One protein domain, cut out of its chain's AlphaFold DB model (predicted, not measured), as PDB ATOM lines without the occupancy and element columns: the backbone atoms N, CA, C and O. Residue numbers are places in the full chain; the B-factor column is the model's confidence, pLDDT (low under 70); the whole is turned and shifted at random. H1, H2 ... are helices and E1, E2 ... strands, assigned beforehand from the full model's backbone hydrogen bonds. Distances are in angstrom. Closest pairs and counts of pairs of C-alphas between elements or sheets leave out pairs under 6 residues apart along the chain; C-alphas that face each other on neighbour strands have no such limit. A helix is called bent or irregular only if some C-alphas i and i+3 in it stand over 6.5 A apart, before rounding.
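What this domain is: This is residues 213 to 363 of the 363 residues of the protein "Peptidase_M23 domain-containing protein" of Tessaracoccus flavus (UniProt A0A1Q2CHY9). One twisted sheet of eight strands makes the body, built of two four-strand meanders, each strand of a meander the antiparallel neighbour of the one before: E1 E2 E3 E4 and E5 E6 E7 E8. The meanders join side by side along the parallel pair E4 and E8; from there the long bent hairpins E3-E4 and E7-E8 bow apart and come near each other again toward their tips. The printed part has 151 residues with eight named strands and one short named helix, in the order E1 E2 E3 E4 H1 E5 E6 E7 E8; the sheet is mixed, with the order E1 E2 E3 E4 E8 E7 E6 E5, and the class is mostly strand. It is compact, with a radius of gyration of the C-alphas of 17.0 A and spans of 52 by 38 by 28 A.

How they stand to each other: Begin where E4, residues 273 to 290, and E8, residues 345 to 362, are parallel neighbours at 10 degrees; look for N 287 and O 359, 2.8 A apart. On the other side of E4 find E3, residues 255 to 270, antiparallel at 170 degrees, with N 266 and O 277 2.8 A apart. Next comes E2, residues 243 to 252, with N 246 and O 261 2.8 A apart, then the edge strand E1, residues 236 to 240, with N 238 and O 245 2.8 A apart. Beyond E8 stands E7, residues 327 to 342, antiparallel at 165 degrees, with N 336 and O 351 2.8 A apart. E6, residues 313 to 318, follows with N 331 and O 315 2.7 A apart, then the edge strand E5, residues 304 to 307, with N 314 and O 306 2.8 A apart. This is a folded sheet, bent back on itself into two leaves: E1 E2 E3 E4 face E7 E6 E5, with E8 as the hinge. The closest C-alphas of E3 and E7 are those of Val 267 and Val 337, 6.3 A apart. H1, residues 292 to 295, only grazes the sheet; it is too short for an O i to N i+4 pair, and its one O i to N i+3 pair is within range.

Where its parts are: Find C-alpha 236 at (167.603, 270.803, 348.773), where E1 begins. E3 runs 38.4 A and bends by 78 degrees at residue 264; E4 runs 43.4 A and bends by 69 degrees at residue 276. E7 runs 36.7 A and bends by 85 degrees at residue 334; E8 runs 44.4 A, bends by 75 degrees at residue 350 and ends at C-alpha 362, (154.865, 252.591, 345.316).

The domain as a whole: The C-alphas farthest apart, those of Ser 293 and Arg 344, are 53.3 A apart. The printed part has no cut and no long link; residues 213 to 235 hold no named element. Mean pLDDT of the printed part is 90.0, and residues 213 to 215 and 272 are under 70.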
ATOM      1  N   ARG A 213     183.683 267.779 345.041       49.38
ATOM      2  CA  ARG A 213     182.265 267.485 345.249       49.38
ATOM      3  C   ARG A 213     181.712 268.481 346.272       49.38
ATOM      4  O   ARG A 213     181.358 268.084 347.377       49.38
ATOM      5  N   GLY A 214     181.624 269.755 345.878       50.34
ATOM      6  CA  GLY A 214     180.998 270.855 346.619       50.34
ATOM      7  C   GLY A 214     181.902 271.493 347.678       50.34
ATOM      8  O   GLY A 214     182.190 270.883 348.701       50.34
ATOM      9  N   ASP A 215     182.287 272.741 347.417       62.56
ATOM     10  CA  ASP A 215     183.415 273.497 347.986       62.56
ATOM     11  C   ASP A 215     183.300 274.020 349.430       62.56
ATOM     12  O   ASP A 215     184.153 274.789 349.865       62.56
ATOM     13  N   GLU A 216     182.311 273.614 350.224       71.56
ATOM     14  CA  GLU A 216     182.275 274.008 351.636       71.56
ATOM     15  C   GLU A 216     181.539 272.973 352.478       71.56
ATOM     16  O   GLU A 216     180.479 272.472 352.090       71.56
ATOM     17  N   ARG A 217     182.106 272.651 353.647       80.38
ATOM     18  CA  ARG A 217     181.461 271.751 354.600       80.38
ATOM     19  C   ARG A 217     180.109 272.346 355.007       80.38
ATOM     20  O   ARG A 217     180.090 273.414 355.617       80.38
ATOM     21  N   PRO A 218     178.984 271.667 354.727       85.62
ATOM     22  CA  PRO A 218     177.671 272.184 355.062       85.62
ATOM     23  C   PRO A 218     177.513 272.282 356.580       85.62
ATOM     24  O   PRO A 218     177.971 271.414 357.332       85.62
ATOM     25  N   ALA A 219     176.821 273.327 357.030       85.50
ATOM     26  CA  ALA A 219     176.391 273.422 358.414       85.50
ATOM     27  C   ALA A 219     175.425 272.270 358.729       85.50
ATOM     28  O   ALA A 219     174.440 272.060 358.021       85.50
ATOM     29  N   ILE A 220     175.709 271.528 359.800       88.19
ATOM     30  CA  ILE A 220     174.826 270.476 360.307       88.19
ATOM     31  C   ILE A 220     174.039 271.071 361.474       88.19
ATOM     32  O   ILE A 220     174.619 271.436 362.497       88.19
ATOM     33  N   SER A 221     172.723 271.190 361.302       89.56
ATOM     34  CA  SER A 221     171.803 271.627 362.353       89.56
ATOM     35  C   SER A 221     171.788 270.628 363.514       89.56
ATOM     36  O   SER A 221     171.941 269.422 363.317       89.56
ATOM     37  N   ALA A 222     171.562 271.128 364.731       91.31
ATOM     38  CA  ALA A 222     171.407 270.294 365.924       91.31
ATOM     39  C   ALA A 222     170.135 269.425 365.884       91.31
ATOM     40  O   ALA A 222     170.058 268.416 366.582       91.31
ATOM     41  N   THR A 223     169.146 269.817 365.079       94.56
ATOM     42  CA  THR A 223     167.886 269.095 364.866       94.56
ATOM     43  C   THR A 223     167.658 268.826 363.387       94.56
ATOM     44  O   THR A 223     168.147 269.573 362.533       94.56
ATOM     45  N   ASP A 224     166.855 267.803 363.098       96.81
ATOM     46  CA  ASP A 224     166.473 267.476 361.731       96.81
ATOM     47  C   ASP A 224     165.711 268.644 361.083       96.81
ATOM     48  O   ASP A 224     164.826 269.243 361.698       96.81
ATOM     49  N   THR A 225     166.078 269.007 359.853       96.44
ATOM     50  CA  THR A 225     165.448 270.115 359.109       96.44
ATOM     51  C   THR A 225     164.184 269.684 358.375       96.44
ATOM     52  O   THR A 225     163.375 270.529 358.002       96.44
ATOM     53  N   ILE A 226     164.018 268.378 358.163       96.81
ATOM     54  CA  ILE A 226     162.856 267.732 357.549       96.81
ATOM     55  C   ILE A 226     162.606 266.383 358.229       96.81
ATOM     56  O   ILE A 226     163.481 265.866 358.923       96.81
ATOM     57  N   ASP A 227     161.437 265.785 357.990       96.25
ATOM     58  CA  ASP A 227     161.173 264.400 358.385       96.25
ATOM     59  C   ASP A 227     162.205 263.453 357.728       96.25
ATOM     60  O   ASP A 227     162.373 263.497 356.500       96.25
ATOM     61  N   PRO A 228     162.886 262.576 358.495       93.94
ATOM     62  CA  PRO A 228     163.834 261.606 357.950       93.94
ATOM     63  C   PRO A 228     163.288 260.739 356.806       93.94
ATOM     64  O   PRO A 228     164.052 260.339 355.925       93.94
ATOM     65  N   ALA A 229     161.983 260.459 356.768       90.81
ATOM     66  CA  ALA A 229     161.349 259.692 355.695       90.81
ATOM     67  C   ALA A 229     161.366 260.420 354.336       90.81
ATOM     68  O   ALA A 229     161.240 259.780 353.285       90.81
ATOM     69  N   LEU A 230     161.546 261.741 354.341       94.75
ATOM     70  CA  LEU A 230     161.507 262.599 353.158       94.75
ATOM     71  C   LEU A 230     162.894 262.941 352.599       94.75
ATOM     72  O   LEU A 230     162.987 263.511 351.513       94.75
ATOM     73  N   VAL A 231     163.979 262.551 353.280       96.31
ATOM     74  CA  VAL A 231     165.358 262.903 352.885       96.31
ATOM     75  C   VAL A 231     165.695 262.513 351.443       96.31
ATOM     76  O   VAL A 231     166.442 263.210 350.763       96.31
ATOM     77  N   TYR A 232     165.095 261.429 350.956       95.62
ATOM     78  CA  TYR A 232     165.362 260.871 349.634       95.62
ATOM     79  C   TYR A 232     164.471 261.409 348.508       95.62
ATOM     80  O   TYR A 232     164.630 260.977 347.367       95.62
ATOM     81  N   THR A 233     163.516 262.284 348.823       95.56
ATOM     82  CA  THR A 233     162.502 262.784 347.876       95.56
ATOM     83  C   THR A 233     162.283 264.292 347.949       95.56
ATOM     84  O   THR A 233     161.690 264.854 347.041       95.56
ATOM     85  N   THR A 234     162.741 264.962 349.006       96.19
ATOM     86  CA  THR A 234     162.621 266.418 349.138       96.19
ATOM     87  C   THR A 234     163.889 267.097 348.648       96.19
ATOM     88  O   THR A 234     164.952 266.922 349.245       96.19
ATOM     89  N   GLU A 235     163.780 267.904 347.595       95.19
ATOM     90  CA  GLU A 235     164.900 268.682 347.064       95.19
ATOM     91  C   GLU A 235     165.538 269.614 348.107       95.19
ATOM     92  O   GLU A 235     164.882 270.106 349.028       95.19
ATOM     93  N   GLY A 236     166.836 269.870 347.949       92.44
ATOM     94  CA  GLY A 236     167.603 270.803 348.773       92.44
ATOM     95  C   GLY A 236     168.649 270.140 349.666       92.44
ATOM     96  O   GLY A 236     168.939 268.946 349.556       92.44
ATOM     97  N   VAL A 237     169.257 270.957 350.530       93.88
ATOM     98  CA  VAL A 237     170.240 270.527 351.530       93.88
ATOM     99  C   VAL A 237     169.558 270.437 352.888       93.88
ATOM    100  O   VAL A 237     168.935 271.399 353.334       93.88
ATOM    101  N   HIS A 238     169.709 269.297 353.555       95.56
ATOM    102  CA  HIS A 238     169.014 268.970 354.797       95.56
ATOM    103  C   HIS A 238     169.989 268.479 355.861       95.56
ATOM    104  O   HIS A 238     170.983 267.827 355.546       95.56
ATOM    105  N   SER A 239     169.686 268.741 357.130       96.50
ATOM    106  CA  SER A 239     170.302 268.026 358.248       96.50
ATOM    107  C   SER A 239     169.329 266.958 358.715       96.50
ATOM    108  O   SER A 239     168.202 267.289 359.060       96.50
ATOM    109  N   VAL A 240     169.734 265.692 358.692       96.50
ATOM    110  CA  VAL A 240     168.913 264.569 359.166       96.50
ATOM    111  C   VAL A 240     169.821 263.565 359.867       96.50
ATOM    112  O   VAL A 240     170.825 263.126 359.294       96.50
ATOM    113  N   GLY A 241     169.496 263.207 361.108       94.12
ATOM    114  CA  GLY A 241     170.260 262.251 361.911       94.12
ATOM    115  C   GLY A 241     171.694 262.709 362.188       94.12
ATOM    116  O   GLY A 241     172.617 261.893 362.178       94.12
ATOM    117  N   GLY A 242     171.903 264.020 362.357       93.25
ATOM    118  CA  GLY A 242     173.228 264.614 362.570       93.25
ATOM    119  C   GLY A 242     174.156 264.544 361.351       93.25
ATOM    120  O   GLY A 242     175.375 264.640 361.496       93.25
ATOM    121  N   ARG A 243     173.605 264.346 360.147       94.31
ATOM    122  CA  ARG A 243     174.349 264.314 358.881       94.31
ATOM    123  C   ARG A 243     173.773 265.341 357.918       94.31
ATOM    124  O   ARG A 243     172.578 265.619 357.967       94.31
ATOM    125  N   ALA A 244     174.613 265.858 357.027       94.81
ATOM    126  CA  ALA A 244     174.154 266.686 355.923       94.81
ATOM    127  C   ALA A 244     173.825 265.816 354.705       94.81
ATOM    128  O   ALA A 244     174.605 264.939 354.322       94.81
ATOM    129  N   TRP A 245     172.681 266.102 354.096       95.50
ATOM    130  CA  TRP A 245     172.130 265.436 352.923       95.50
ATOM    131  C   TRP A 245     171.847 266.466 351.839       95.50
ATOM    132  O   TRP A 245     171.495 267.601 352.154       95.50
ATOM    133  N   ARG A 246     171.982 266.080 350.574       94.69
ATOM    134  CA  ARG A 246     171.633 266.902 349.416       94.69
ATOM    135  C   ARG A 246     170.818 266.064 348.449       94.69
ATOM    136  O   ARG A 246     171.305 265.035 347.992       94.69
ATOM    137  N   THR A 247     169.622 266.523 348.115       95.81
ATOM    138  CA  THR A 247     168.726 265.832 347.183       95.81
ATOM    139  C   THR A 247     168.362 266.757 346.031       95.81
ATOM    140  O   THR A 247     168.058 267.929 346.239       95.81
ATOM    141  N   ALA A 248     168.423 266.232 344.811       92.38
ATOM    142  CA  ALA A 248     167.991 266.909 343.591       92.38
ATOM    143  C   ALA A 248     167.134 265.943 342.775       92.38
ATOM    144  O   ALA A 248     167.518 264.777 342.629       92.38
ATOM    145  N   CYS A 249     165.997 266.405 342.270       91.12
ATOM    146  CA  CYS A 249     165.023 265.573 341.582       91.12
ATOM    147  C   CYS A 249     164.866 266.007 340.123       91.12
ATOM    148  O   CYS A 249     165.062 267.162 339.754       91.12
ATOM    149  N   GLU A 250     164.558 265.047 339.259       87.69
ATOM    150  CA  GLU A 250     164.328 265.283 337.838       87.69
ATOM    151  C   GLU A 250     163.172 264.409 337.333       87.69
ATOM    152  O   GLU A 250     163.024 263.264 337.784       87.69
ATOM    153  N   PRO A 251     162.365 264.889 336.367       90.69
ATOM    154  CA  PRO A 251     161.388 264.045 335.691       90.69
ATOM    155  C   PRO A 251     162.057 262.807 335.085       90.69
ATOM    156  O   PRO A 251     163.074 262.909 334.395       90.69
ATOM    157  N   TYR A 252     161.474 261.630 335.302       85.31
ATOM    158  CA  TYR A 252     162.019 260.365 334.822       85.31
ATOM    159  C   TYR A 252     160.920 259.450 334.282       85.31
ATOM    160  O   TYR A 252     160.241 258.735 335.020       85.31
ATOM    161  N   SER A 253     160.794 259.405 332.953       89.38
ATOM    162  CA  SER A 253     159.767 258.609 332.273       89.38
ATOM    163  C   SER A 253     158.357 258.957 332.786       89.38
ATOM    164  O   SER A 253     157.888 260.065 332.548       89.38
ATOM    165  N   GLN A 254     157.685 258.028 333.473       88.62
ATOM    166  CA  GLN A 254     156.342 258.176 334.047       88.62
ATOM    167  C   GLN A 254     156.367 258.429 335.572       88.62
ATOM    168  O   GLN A 254     155.338 258.303 336.229       88.62
ATOM    169  N   THR A 255     157.534 258.734 336.147       90.56
ATOM    170  CA  THR A 255     157.720 259.105 337.560       90.56
ATOM    171  C   THR A 255     158.740 260.250 337.675       90.56
ATOM    172  O   THR A 255     159.148 260.846 336.677       90.56
ATOM    173  N   GLU A 256     159.161 260.570 338.888       93.31
ATOM    174  CA  GLU A 256     160.285 261.443 339.198       93.31
ATOM    175  C   GLU A 256     161.433 260.610 339.782       93.31
ATOM    176  O   GLU A 256     161.216 259.595 340.453       93.31
ATOM    177  N   ARG A 257     162.673 261.023 339.516       95.25
ATOM    178  CA  ARG A 257     163.867 260.406 340.086       95.25
ATOM    179  C   ARG A 257     164.666 261.435 340.870       95.25
ATOM    180  O   ARG A 257     165.139 262.413 340.307       95.25
ATOM    181  N   CYS A 258     164.898 261.152 342.141       95.25
ATOM    182  CA  CYS A 258     165.737 261.959 343.011       95.25
ATOM    183  C   CYS A 258     167.109 261.316 343.199       95.25
ATOM    184  O   CYS A 258     167.221 260.127 343.496       95.25
ATOM    185  N   ARG A 259     168.171 262.102 343.039       95.38
ATOM    186  CA  ARG A 259     169.533 261.747 343.439       95.38
ATOM    187  C   ARG A 259     169.790 262.307 344.827       95.38
ATOM    188  O   ARG A 259     169.733 263.521 345.003       95.38
ATOM    189  N   THR A 260     170.153 261.439 345.764       95.50
ATOM    190  CA  THR A 260     170.528 261.844 347.120       95.50
ATOM    191  C   THR A 260     172.009 261.603 347.368       95.50
ATOM    192  O   THR A 260     172.567 260.547 347.054       95.50
ATOM    193  N   GLU A 261     172.646 262.604 347.953       93.88
ATOM    194  CA  GLU A 261     174.042 262.621 348.347       93.88
ATOM    195  C   GLU A 261     174.152 262.915 349.843       93.88
ATOM    196  O   GLU A 261     173.296 263.573 350.432       93.88
ATOM    197  N   ILE A 262     175.213 262.414 350.462       92.75
ATOM    198  CA  ILE A 262     175.512 262.591 351.879       92.75
ATOM    199  C   ILE A 262     176.897 263.205 352.024       92.75
ATOM    200  O   ILE A 262     177.823 262.828 351.306       92.75
ATOM    201  N   TRP A 263     177.060 264.151 352.942       91.19
ATOM    202  CA  TRP A 263     178.379 264.687 353.254       91.19
ATOM    203  C   TRP A 263     179.153 263.684 354.113       91.19
ATOM    204  O   TRP A 263     178.758 263.388 355.247       91.19
ATOM    205  N   ALA A 264     180.232 263.122 353.572       87.44
ATOM    206  CA  ALA A 264     180.980 262.052 354.223       87.44
ATOM    207  C   ALA A 264     182.451 262.011 353.792       87.44
ATOM    208  O   ALA A 264     182.831 262.533 352.747       87.44
ATOM    209  N   ASN A 265     183.268 261.312 354.586       85.62
ATOM    210  CA  ASN A 265     184.584 260.869 354.142       85.62
ATOM    211  C   ASN A 265     184.419 259.681 353.191       85.62
ATOM    212  O   ASN A 265     183.910 258.630 353.583       85.62
ATOM    213  N   THR A 266     184.879 259.841 351.959       82.88
ATOM    214  CA  THR A 266     184.967 258.782 350.954       82.88
ATOM    215  C   THR A 266     186.416 258.398 350.726       82.88
ATOM    216  O   THR A 266     187.322 259.204 350.934       82.88
ATOM    217  N   VAL A 267     186.648 257.153 350.318       84.00
ATOM    218  CA  VAL A 267     187.979 256.739 349.884       84.00
ATOM    219  C   VAL A 267     188.133 257.075 348.413       84.00
ATOM    220  O   VAL A 267     187.384 256.573 347.577       84.00
ATOM    221  N   VAL A 268     189.125 257.900 348.109       77.06
ATOM    222  CA  VAL A 268     189.525 258.247 346.746       77.06
ATOM    223  C   VAL A 268     190.965 257.819 346.529       77.06
ATOM    224  O   VAL A 268     191.764 257.780 347.472       77.06
ATOM    225  N   GLN A 269     191.314 257.486 345.291       73.81
ATOM    226  CA  GLN A 269     192.697 257.157 344.978       73.81
ATOM    227  C   GLN A 269     193.422 258.433 344.557       73.81
ATOM    228  O   GLN A 269     193.058 259.044 343.556       73.81
ATOM    229  N   ARG A 270     194.453 258.816 345.309       76.81
ATOM    230  CA  ARG A 270     195.406 259.872 344.975       76.81
ATOM    231  C   ARG A 270     196.740 259.288 344.605       76.81
ATOM    232  O   ARG A 270     197.380 258.656 345.445       76.81
ATOM    233  N   TYR A 271     197.173 259.501 343.367       73.31
ATOM    234  CA  TYR A 271     198.509 259.080 342.935       73.31
ATOM    235  C   TYR A 271     198.786 257.589 343.236       73.31
ATOM    236  O   TYR A 271     199.851 257.213 343.720       73.31
ATOM    237  N   GLY A 272     197.784 256.728 343.024       69.19
ATOM    238  CA  GLY A 272     197.860 255.293 343.330       69.19
ATOM    239  C   GLY A 272     197.617 254.903 344.797       69.19
ATOM    240  O   GLY A 272     197.443 253.716 345.074       69.19
ATOM    241  N   THR A 273     197.529 255.862 345.720       74.44
ATOM    242  CA  THR A 273     197.318 255.643 347.160       74.44
ATOM    243  C   THR A 273     195.887 255.974 347.561       74.44
ATOM    244  O   THR A 273     195.320 256.950 347.091       74.44
ATOM    245  N   ASN A 274     195.289 255.190 348.453       81.50
ATOM    246  CA  ASN A 274     193.976 255.521 348.999       81.50
ATOM    247  C   ASN A 274     194.106 256.634 350.041       81.50
ATOM    248  O   ASN A 274     194.948 256.552 350.937       81.50
ATOM    249  N   VAL A 275     193.260 257.654 349.944       81.50
ATOM    250  CA  VAL A 275     193.141 258.711 350.951       81.50
ATOM    251  C   VAL A 275     191.674 258.937 351.282       81.50
ATOM    252  O   VAL A 275     190.794 258.690 350.454       81.50
ATOM    253  N   LEU A 276     191.409 259.397 352.503       81.69
ATOM    254  CA  LEU A 276     190.083 259.888 352.851       81.69
ATOM    255  C   LEU A 276     189.913 261.294 352.297       81.69
ATOM    256  O   LEU A 276     190.772 262.153 352.494       81.69
ATOM    257  N   GLN A 277     188.788 261.511 351.639       79.38
ATOM    258  CA  GLN A 277     188.356 262.812 351.183       79.38
ATOM    259  C   GLN A 277     186.954 263.096 351.705       79.38
ATOM    260  O   GLN A 277     186.021 262.333 351.448       79.38
ATOM    261  N   GLU A 278     186.811 264.225 352.388       83.44
ATOM    262  CA  GLU A 278     185.521 264.761 352.798       83.44
ATOM    263  C   GLU A 278     184.823 265.442 351.606       83.44
ATOM    264  O   GLU A 278     185.461 266.162 350.836       83.44
ATOM    265  N   GLY A 279     183.522 265.199 351.432       85.00
ATOM    266  CA  GLY A 279     182.716 265.854 350.400       85.00
ATOM    267  C   GLY A 279     181.336 265.227 350.219       85.00
ATOM    268  O   GLY A 279     180.968 264.276 350.917       85.00
ATOM    269  N   TRP A 280     180.566 265.734 349.251       85.56
ATOM    270  CA  TRP A 280     179.289 265.128 348.868       85.56
ATOM    271  C   TRP A 280     179.500 263.783 348.161       85.56
ATOM    272  O   TRP A 280     180.048 263.704 347.061       85.56
ATOM    273  N   ALA A 281     179.029 262.708 348.782       86.44
ATOM    274  CA  ALA A 281     179.106 261.346 348.279       86.44
ATOM    275  C   ALA A 281     177.737 260.871 347.795       86.44
ATOM    276  O   ALA A 281     176.726 261.138 348.436       86.44
ATOM    277  N   PHE A 282     177.697 260.120 346.692       89.19
ATOM    278  CA  PHE A 282     176.463 259.462 346.263       89.19
ATOM    279  C   PHE A 282     175.954 258.523 347.356       89.19
ATOM    280  O   PHE A 282     176.716 257.672 347.816       89.19
ATOM    281  N   ASN A 283     174.681 258.656 347.723       92.31
ATOM    282  CA  ASN A 283     174.015 257.713 348.610       92.31
ATOM    283  C   ASN A 283     173.119 256.763 347.812       92.31
ATOM    284  O   ASN A 283     173.323 255.554 347.854       92.31
ATOM    285  N   ASN A 284     172.148 257.302 347.071       94.75
ATOM    286  CA  ASN A 284     171.228 256.501 346.267       94.75
ATOM    287  C   ASN A 284     170.482 257.328 345.213       94.75
ATOM    288  O   ASN A 284     170.455 258.561 345.258       94.75
ATOM    289  N   LEU A 285     169.835 256.626 344.282       95.38
ATOM    290  CA  LEU A 285     168.716 257.162 343.506       95.38
ATOM    291  C   LEU A 285     167.393 256.725 344.144       95.38
ATOM    292  O   LEU A 285     167.302 255.637 344.716       95.38
ATOM    293  N   THR A 286     166.362 257.547 344.022       97.25
ATOM    294  CA  THR A 286     165.002 257.246 344.475       97.25
ATOM    295  C   THR A 286     164.044 257.501 343.341       97.25
ATOM    296  O   THR A 286     163.930 258.629 342.877       97.25
ATOM    297  N   TYR A 287     163.338 256.467 342.917       96.19
ATOM    298  CA  TYR A 287     162.170 256.616 342.069       96.19
ATOM    299  C   TYR A 287     160.985 256.916 342.976       96.19
ATOM    300  O   TYR A 287     160.632 256.102 343.840       96.19
ATOM    301  N   VAL A 288     160.454 258.125 342.830       94.12
ATOM    302  CA  VAL A 288     159.381 258.651 343.671       94.12
ATOM    303  C   VAL A 288     158.108 257.830 343.445       94.12
ATOM    304  O   VAL A 288     157.989 257.058 342.487       94.12
ATOM    305  N   GLU A 289     157.199 257.944 344.407       94.75
ATOM    306  CA  GLU A 289     155.979 257.159 344.512       94.75
ATOM    307  C   GLU A 289     155.222 257.068 343.181       94.75
ATOM    308  O   GLU A 289     154.889 258.077 342.561       94.75
ATOM    309  N   SER A 290     154.988 255.839 342.720       95.25
ATOM    310  CA  SER A 290     154.313 255.568 341.450       95.25
ATOM    311  C   SER A 290     153.596 254.208 341.466       95.25
ATOM    312  O   SER A 290     153.950 253.343 342.270       95.25
ATOM    313  N   PRO A 291     152.598 253.961 340.595       96.00
ATOM    314  CA  PRO A 291     151.879 252.688 340.596       96.00
ATOM    315  C   PRO A 291     152.799 251.490 340.329       96.00
ATOM    316  O   PRO A 291     153.594 251.508 339.385       96.00
ATOM    317  N   ARG A 292     152.632 250.395 341.088       94.88
ATOM    318  CA  ARG A 292     153.407 249.144 340.900       94.88
ATOM    319  C   ARG A 292     153.366 248.608 339.473       94.88
ATOM    320  O   ARG A 292     154.341 248.029 339.011       94.88
ATOM    321  N   SER A 293     152.259 248.823 338.764       94.62
ATOM    322  CA  SER A 293     152.095 248.388 337.376       94.62
ATOM    323  C   SER A 293     153.138 248.981 336.425       94.62
ATOM    324  O   SER A 293     153.447 248.349 335.421       94.62
ATOM    325  N   LEU A 294     153.717 250.149 336.732       93.94
ATOM    326  CA  LEU A 294     154.801 250.738 335.933       93.94
ATOM    327  C   LEU A 294     156.121 249.959 336.044       93.94
ATOM    328  O   LEU A 294     157.005 250.125 335.207       93.94
ATOM    329  N   TRP A 295     156.250 249.119 337.070       94.31
ATOM    330  CA  TRP A 295     157.462 248.377 337.404       94.31
ATOM    331  C   TRP A 295     157.315 246.868 337.206       94.31
ATOM    332  O   TRP A 295     158.239 246.135 337.541       94.31
ATOM    333  N   ALA A 296     156.186 246.397 336.664       91.38
ATOM    334  CA  ALA A 296     155.862 244.971 336.576       91.38
ATOM    335  C   ALA A 296     156.978 244.146 335.912       91.38
ATOM    336  O   ALA A 296     157.384 243.125 336.457       91.38
ATOM    337  N   ASP A 297     157.537 244.652 334.811       92.38
ATOM    338  CA  ASP A 297     158.614 243.995 334.059       92.38
ATOM    339  C   ASP A 297     160.012 244.556 334.391       92.38
ATOM    340  O   ASP A 297     160.990 244.269 333.702       92.38
ATOM    341  N   ASN A 298     160.123 245.399 335.424       93.00
ATOM    342  CA  ASN A 298     161.377 246.030 335.817       93.00
ATOM    343  C   ASN A 298     161.928 245.385 337.104       93.00
ATOM    344  O   ASN A 298     161.290 245.481 338.158       93.00
ATOM    345  N   PRO A 299     163.136 244.795 337.084       95.38
ATOM    346  CA  PRO A 299     163.701 244.109 338.249       95.38
ATOM    347  C   PRO A 299     164.051 245.056 339.416       95.38
ATOM    348  O   PRO A 299     164.309 244.612 340.531       95.38
ATOM    349  N   LEU A 300     164.020 246.379 339.216       95.00
ATOM    350  CA  LEU A 300     164.145 247.355 340.308       95.00
ATOM    351  C   LEU A 300     162.894 247.428 341.201       95.00
ATOM    352  O   LEU A 300     162.988 247.897 342.333       95.00
ATOM    353  N   GLY A 301     161.735 246.988 340.700       95.50
ATOM    354  CA  GLY A 301     160.466 246.996 341.432       95.50
ATOM    355  C   GLY A 301     160.005 245.625 341.929       95.50
ATOM    356  O   GLY A 301     158.874 245.511 342.395       95.50
ATOM    357  N   ASN A 302     160.845 244.591 341.814       95.38
ATOM    358  CA  ASN A 302     160.495 243.210 342.145       95.38
ATOM    359  C   ASN A 302     161.643 242.522 342.895       95.38
ATOM    360  O   ASN A 302     162.802 242.841 342.663       95.38
ATOM    361  N   ASN A 303     161.329 241.566 343.778       96.69
ATOM    362  CA  ASN A 303     162.344 240.730 344.430       96.69
ATOM    363  C   ASN A 303     163.085 239.900 343.373       96.69
ATOM    364  O   ASN A 303     162.494 238.972 342.823       96.69
ATOM    365  N   ASP A 304     164.347 240.228 343.095       96.19
ATOM    366  CA  ASP A 304     165.112 239.587 342.022       96.19
ATOM    367  C   ASP A 304     166.632 239.732 342.209       96.19
ATOM    368  O   ASP A 304     167.104 240.647 342.889       96.19
ATOM    369  N   GLU A 305     167.401 238.855 341.565       97.44
ATOM    370  CA  GLU A 305     168.850 238.965 341.378       97.44
ATOM    371  C   GLU A 305     169.202 238.761 339.903       97.44
ATOM    372  O   GLU A 305     168.920 237.716 339.318       97.44
ATOM    373  N   TRP A 306     169.877 239.734 339.296       96.12
ATOM    374  CA  TRP A 306     170.203 239.685 337.871       96.12
ATOM    375  C   TRP A 306     171.587 240.257 337.577       96.12
ATOM    376  O   TRP A 306     172.230 240.884 338.416       96.12
ATOM    377  N   THR A 307     172.071 240.028 336.360       94.31
ATOM    378  CA  THR A 307     173.257 240.708 335.828       94.31
ATOM    379  C   THR A 307     172.801 241.627 334.706       94.31
ATOM    380  O   THR A 307     172.165 241.159 333.765       94.31
ATOM    381  N   SER A 308     173.068 242.928 334.817       86.56
ATOM    382  CA  SER A 308     172.744 243.883 333.756       86.56
ATOM    383  C   SER A 308     173.674 243.710 332.556       86.56
ATOM    384  O   SER A 308     174.752 243.132 332.675       86.56
ATOM    385  N   ASP A 309     173.290 244.265 331.407       82.81
ATOM    386  CA  ASP A 309     174.063 244.182 330.155       82.81
ATOM    387  C   ASP A 309     175.501 244.718 330.276       82.81
ATOM    388  O   ASP A 309     176.387 244.342 329.512       82.81
ATOM    389  N   ASP A 310     175.757 245.584 331.259       77.19
ATOM    390  CA  ASP A 310     177.093 246.090 331.588       77.19
ATOM    391  C   ASP A 310     177.906 245.162 332.513       77.19
ATOM    392  O   ASP A 310     178.975 245.545 332.990       77.19
ATOM    393  N   GLY A 311     177.405 243.955 332.783       84.19
ATOM    394  CA  GLY A 311     178.043 242.929 333.603       84.19
ATOM    395  C   GLY A 311     177.921 243.139 335.113       84.19
ATOM    396  O   GLY A 311     178.434 242.316 335.876       84.19
ATOM    397  N   ARG A 312     177.261 244.208 335.582       87.62
ATOM    398  CA  ARG A 312     177.047 244.417 337.023       87.62
ATOM    399  C   ARG A 312     175.998 243.452 337.550       87.62
ATOM    400  O   ARG A 312     174.938 243.294 336.953       87.62
ATOM    401  N   LYS A 313     176.273 242.852 338.707       95.19
ATOM    402  CA  LYS A 313     175.280 242.055 339.430       95.19
ATOM    403  C   LYS A 313     174.425 242.962 340.302       95.19
ATOM    404  O   LYS A 313     174.950 243.863 340.963       95.19
ATOM    405  N   TRP A 314     173.139 242.674 340.326       97.44
ATOM    406  CA  TRP A 314     172.106 243.415 341.021       97.44
ATOM    407  C   TRP A 314     171.262 242.489 341.883       97.44
ATOM    408  O   TRP A 314     171.085 241.319 341.550       97.44
ATOM    409  N   ARG A 315     170.731 243.048 342.964       97.56
ATOM    410  CA  ARG A 315     169.728 242.418 343.816       97.56
ATOM    411  C   ARG A 315     168.703 243.453 344.226       97.56
ATOM    412  O   ARG A 315     169.098 244.521 344.683       97.56
ATOM    413  N   THR A 316     167.427 243.125 344.155       98.12
ATOM    414  CA  THR A 316     166.340 243.938 344.699       98.12
ATOM    415  C   THR A 316     165.600 243.154 345.775       98.12
ATOM    416  O   THR A 316     165.314 241.972 345.607       98.12
ATOM    417  N   GLU A 317     165.276 243.826 346.876       97.56
ATOM    418  CA  GLU A 317     164.286 243.364 347.852       97.56
ATOM    419  C   GLU A 317     163.146 244.382 347.964       97.56
ATOM    420  O   GLU A 317     163.382 245.586 347.877       97.56
ATOM    421  N   CYS A 318     161.926 243.906 348.176       97.62
ATOM    422  CA  CYS A 318     160.697 244.684 348.252       97.62
ATOM    423  C   CYS A 318     159.812 244.180 349.389       97.62
ATOM    424  O   CYS A 318     159.737 242.973 349.631       97.62
ATOM    425  N   ASP A 319     159.099 245.095 350.046       96.25
ATOM    426  CA  ASP A 319     158.111 244.780 351.089       96.25
ATOM    427  C   ASP A 319     158.680 243.975 352.279       96.25
ATOM    428  O   ASP A 319     157.969 243.248 352.978       96.25
ATOM    429  N   THR A 320     159.979 244.126 352.530       95.19
ATOM    430  CA  THR A 320     160.717 243.520 353.646       95.19
ATOM    431  C   THR A 320     160.770 244.469 354.848       95.19
ATOM    432  O   THR A 320     160.577 245.678 354.698       95.19
ATOM    433  N   PRO A 321     161.109 243.989 356.061       92.25
ATOM    434  CA  PRO A 321     161.356 244.878 357.199       92.25
ATOM    435  C   PRO A 321     162.408 245.967 356.923       92.25
ATOM    436  O   PRO A 321     162.329 247.047 357.501       92.25
ATOM    437  N   ALA A 322     163.375 245.706 356.033       85.06
ATOM    438  CA  ALA A 322     164.416 246.664 355.664       85.06
ATOM    439  C   ALA A 322     163.929 247.749 354.687       85.06
ATOM    440  O   ALA A 322     164.486 248.849 354.659       85.06
ATOM    441  N   THR A 323     162.906 247.450 353.885       91.25
ATOM    442  CA  THR A 323     162.392 248.336 352.827       91.25
ATOM    443  C   THR A 323     161.081 249.022 353.203       91.25
ATOM    444  O   THR A 323     160.800 250.105 352.693       91.25
ATOM    445  N   GLY A 324     160.338 248.453 354.153       90.19
ATOM    446  CA  GLY A 324     158.979 248.867 354.477       90.19
ATOM    447  C   GLY A 324     157.976 248.360 353.439       90.19
ATOM    448  O   GLY A 324     158.344 247.830 352.394       90.19
ATOM    449  N   ARG A 325     156.681 248.515 353.730       91.62
ATOM    450  CA  ARG A 325     155.636 248.254 352.729       91.62
ATOM    451  C   ARG A 325     155.698 249.314 351.634       91.62
ATOM    452  O   ARG A 325     155.976 250.473 351.932       91.62
ATOM    453  N   ASN A 326     155.371 248.925 350.406       94.06
ATOM    454  CA  ASN A 326     155.359 249.801 349.234       94.06
ATOM    455  C   ASN A 326     156.726 250.406 348.890       94.06
ATOM    456  O   ASN A 326     156.817 251.496 348.328       94.06
ATOM    457  N   GLY A 327     157.793 249.672 349.194       94.94
ATOM    458  CA  GLY A 327     159.149 250.069 348.863       94.94
ATOM    459  C   GLY A 327     159.972 248.894 348.370       94.94
ATOM    460  O   GLY A 327     159.831 247.779 348.871       94.94
ATOM    461  N   CYS A 328     160.867 249.174 347.428       97.56
ATOM    462  CA  CYS A 328     161.973 248.300 347.070       97.56
ATOM    463  C   CYS A 328     163.306 249.001 347.316       97.56
ATOM    464  O   CYS A 328     163.416 250.221 347.159       97.56
ATOM    465  N   ARG A 329     164.336 248.225 347.652       97.62
ATOM    466  CA  ARG A 329     165.735 248.651 347.625       97.62
ATOM    467  C   ARG A 329     166.523 247.745 346.703       97.62
ATOM    468  O   ARG A 329     166.471 246.525 346.845       97.62
ATOM    469  N   SER A 330     167.297 248.355 345.816       97.19
ATOM    470  CA  SER A 330     168.209 247.641 344.928       97.19
ATOM    471  C   SER A 330     169.658 247.893 345.316       97.19
ATOM    472  O   SER A 330     170.045 249.003 345.697       97.19
ATOM    473  N   TYR A 331     170.461 246.851 345.168       96.44
ATOM    474  CA  TYR A 331     171.862 246.781 345.536       96.44
ATOM    475  C   TYR A 331     172.684 246.336 344.331       96.44
ATOM    476  O   TYR A 331     172.224 245.531 343.524       96.44
ATOM    477  N   THR A 332     173.918 246.819 344.239       95.00
ATOM    478  CA  THR A 332     174.906 246.390 343.243       95.00
ATOM    479  C   THR A 332     176.047 245.648 343.912       95.00
ATOM    480  O   THR A 332     176.580 246.121 344.917       95.00
ATOM    481  N   TYR A 333     176.464 244.518 343.351       92.25
ATOM    482  CA  TYR A 333     177.648 243.810 343.828       92.25
ATOM    483  C   TYR A 333     178.896 244.513 343.294       92.25
ATOM    484  O   TYR A 333     179.141 244.521 342.084       92.25
ATOM    485  N   ALA A 334     179.657 245.146 344.183       85.19
ATOM    486  CA  ALA A 334     180.770 246.005 343.804       85.19
ATOM    487  C   ALA A 334     181.958 245.840 344.753       85.19
ATOM    488  O   ALA A 334     181.794 245.623 345.953       85.19
ATOM    489  N   THR A 335     183.166 245.990 344.209       84.06
ATOM    490  CA  THR A 335     184.380 246.154 345.012       84.06
ATOM    491  C   THR A 335     184.518 247.620 345.407       84.06
ATOM    492  O   THR A 335     184.759 248.475 344.556       84.06
ATOM    493  N   ILE A 336     184.392 247.903 346.698       83.88
ATOM    494  CA  ILE A 336     184.637 249.211 347.303       83.88
ATOM    495  C   ILE A 336     185.929 249.173 348.115       83.88
ATOM    496  O   ILE A 336     186.418 248.107 348.491       83.88
ATOM    497  N   VAL A 337     186.489 250.343 348.405       85.44
ATOM    498  CA  VAL A 337     187.556 250.460 349.398       85.44
ATOM    499  C   VAL A 337     186.935 250.961 350.696       85.44
ATOM    500  O   VAL A 337     186.437 252.084 350.744       85.44
ATOM    501  N   SER A 338     186.946 250.131 351.735       85.56
ATOM    502  CA  SER A 338     186.586 250.539 353.089       85.56
ATOM    503  C   SER A 338     187.793 251.178 353.775       85.56
ATOM    504  O   SER A 338     188.946 250.861 353.468       85.56
ATOM    505  N   ALA A 339     187.531 252.101 354.695       88.31
ATOM    506  CA  ALA A 339     188.554 252.723 355.520       88.31
ATOM    507  C   ALA A 339     188.231 252.528 356.997       88.31
ATOM    508  O   ALA A 339     187.112 252.798 357.432       88.31
ATOM    509  N   THR A 340     189.237 252.121 357.766       87.62
ATOM    510  CA  THR A 340     189.148 251.990 359.220       87.62
ATOM    511  C   THR A 340     190.119 252.972 359.855       87.62
ATOM    512  O   THR A 340     191.336 252.804 359.773       87.62
ATOM    513  N   THR A 341     189.585 254.015 360.487       84.81
ATOM    514  CA  THR A 341     190.384 255.027 361.184       84.81
ATOM    515  C   THR A 341     190.516 254.672 362.659       84.81
ATOM    516  O   THR A 341     189.527 254.487 363.365       84.81
ATOM    517  N   THR A 342     191.755 254.604 363.137       85.31
ATOM    518  CA  THR A 342     192.099 254.401 364.549       85.31
ATOM    519  C   THR A 342     193.025 255.517 365.026       85.31
ATOM    520  O   THR A 342     193.526 256.309 364.228       85.31
ATOM    521  N   SER A 343     193.343 255.545 366.322       81.12
ATOM    522  CA  SER A 343     194.358 256.459 366.867       81.12
ATOM    523  C   SER A 343     195.760 256.274 366.265       81.12
ATOM    524  O   SER A 343     196.602 257.153 366.415       81.12
ATOM    525  N   ARG A 344     196.025 255.151 365.579       82.12
ATOM    526  CA  ARG A 344     197.310 254.842 364.927       82.12
ATOM    527  C   ARG A 344     197.350 255.203 363.438       82.12
ATOM    528  O   ARG A 344     198.380 254.999 362.803       82.12
ATOM    529  N   GLY A 345     196.251 255.712 362.884       84.69
ATOM    530  CA  GLY A 345     196.111 256.032 361.464       84.69
ATOM    531  C   GLY A 345     194.918 255.338 360.811       84.69
ATOM    532  O   GLY A 345     194.130 254.656 361.473       84.69
ATOM    533  N   THR A 346     194.793 255.531 359.498       87.38
ATOM    534  CA  THR A 346     193.727 254.944 358.676       87.38
ATOM    535  C   THR A 346     194.281 253.792 357.851       87.38
ATOM    536  O   THR A 346     195.271 253.959 357.141       87.38
ATOM    537  N   THR A 347     193.639 252.630 357.931       90.25
ATOM    538  CA  THR A 347     193.896 251.494 357.041       90.25
ATOM    539  C   THR A 347     192.805 251.403 355.982       90.25
ATOM    540  O   THR A 347     191.670 251.811 356.221       90.25
ATOM    541  N   PHE A 348     193.154 250.872 354.810       88.56
ATOM    542  CA  PHE A 348     192.237 250.715 353.685       88.56
ATOM    543  C   PHE A 348     192.177 249.255 353.258       88.56
ATOM    544  O   PHE A 348     193.220 248.614 353.113       88.56
ATOM    545  N   GLU A 349     190.977 248.749 353.003       90.06
ATOM    546  CA  GLU A 349     190.751 247.371 352.579       90.06
ATOM    547  C   GLU A 349     189.800 247.335 351.384       90.06
ATOM    548  O   GLU A 349     188.825 248.080 351.324       90.06
ATOM    549  N   ARG A 350     190.086 246.476 350.399       87.31
ATOM    550  CA  ARG A 350     189.145 246.222 349.304       87.31
ATOM    551  C   ARG A 350     188.119 245.202 349.766       87.31
ATOM    552  O   ARG A 350     188.468 244.054 350.014       87.31
ATOM    553  N   VAL A 351     186.862 245.614 349.803       87.81
ATOM    554  CA  VAL A 351     185.725 244.774 350.179       87.81
ATOM    555  C   VAL A 351     184.832 244.621 348.959       87.81
ATOM    556  O   VAL A 351     184.519 245.605 348.296       87.81
ATOM    557  N   THR A 352     184.441 243.391 348.635       90.75
ATOM    558  CA  THR A 352     183.485 243.125 347.553       90.75
ATOM    559  C   THR A 352     182.188 242.627 348.160       90.75
ATOM    560  O   THR A 352     182.164 241.536 348.725       90.75
ATOM    561  N   ASP A 353     181.137 243.438 348.071       92.69
ATOM    562  CA  ASP A 353     179.852 243.157 348.711       92.69
ATOM    563  C   ASP A 353     178.685 243.844 347.979       92.69
ATOM    564  O   ASP A 353     178.875 244.636 347.048       92.69
ATOM    565  N   TRP A 354     177.460 243.529 348.396       93.25
ATOM    566  CA  TRP A 354     176.240 244.205 347.979       93.25
ATOM    567  C   TRP A 354     176.179 245.619 348.558       93.25
ATOM    568  O   TRP A 354     176.047 245.827 349.762       93.25
ATOM    569  N   THR A 355     176.223 246.607 347.674       91.88
ATOM    570  CA  THR A 355     176.179 248.033 348.010       91.88
ATOM    571  C   THR A 355     174.827 248.614 347.637       91.88
ATOM    572  O   THR A 355     174.322 248.372 346.545       91.88
ATOM    573  N   PHE A 356     174.213 249.357 348.553       93.38
ATOM    574  CA  PHE A 356     172.928 250.007 348.313       93.38
ATOM    575  C   PHE A 356     173.025 251.017 347.159       93.38
ATOM    576  O   PHE A 356     174.023 251.727 347.041       93.38
ATOM    577  N   ASN A 357     172.012 251.056 346.289       93.00
ATOM    578  CA  ASN A 357     172.050 251.878 345.079       93.00
ATOM    579  C   ASN A 357     170.743 252.628 344.794       93.00
ATOM    580  O   ASN A 357     170.790 253.829 344.526       93.00
ATOM    581  N   ASN A 358     169.590 251.951 344.854       94.00
ATOM    582  CA  ASN A 358     168.302 252.540 344.467       94.00
ATOM    583  C   ASN A 358     167.194 252.275 345.483       94.00
ATOM    584  O   ASN A 358     167.190 251.241 346.150       94.00
ATOM    585  N   ILE A 359     166.209 253.168 345.506       96.69
ATOM    586  CA  ILE A 359     164.895 252.981 346.125       96.69
ATOM    587  C   ILE A 359     163.829 253.112 345.037       96.69
ATOM    588  O   ILE A 359     163.901 254.041 344.237       96.69
ATOM    589  N   VAL A 360     162.820 252.246 345.046       97.12
ATOM    590  CA  VAL A 360     161.551 252.466 344.328       97.12
ATOM    591  C   VAL A 360     160.438 252.581 345.362       97.12
ATOM    592  O   VAL A 360     160.364 251.745 346.262       97.12
ATOM    593  N   ARG A 361     159.595 253.613 345.262       95.56
ATOM    594  CA  ARG A 361     158.406 253.790 346.110       95.56
ATOM    595  C   ARG A 361     157.130 253.549 345.310       95.56
ATOM    596  O   ARG A 361     157.037 253.967 344.156       95.56
ATOM    597  N   PHE A 362     156.146 252.916 345.939       96.19
ATOM    598  CA  PHE A 362     154.865 252.591 345.316       96.19
ATOM    599  C   PHE A 362     153.682 253.323 345.957       96.19
ATOM    600  O   PHE A 362     153.660 253.473 347.178       96.19
ATOM    601  N   SER A 363     152.706 253.708 345.126       91.56
ATOM    602  CA  SER A 363     151.396 254.260 345.530       91.56
ATOM    603  C   SER A 363     150.324 253.190 345.676       91.56
ATOM    604  O   SER A 363     150.279 252.327 344.762       91.56
TER     605      SER A 363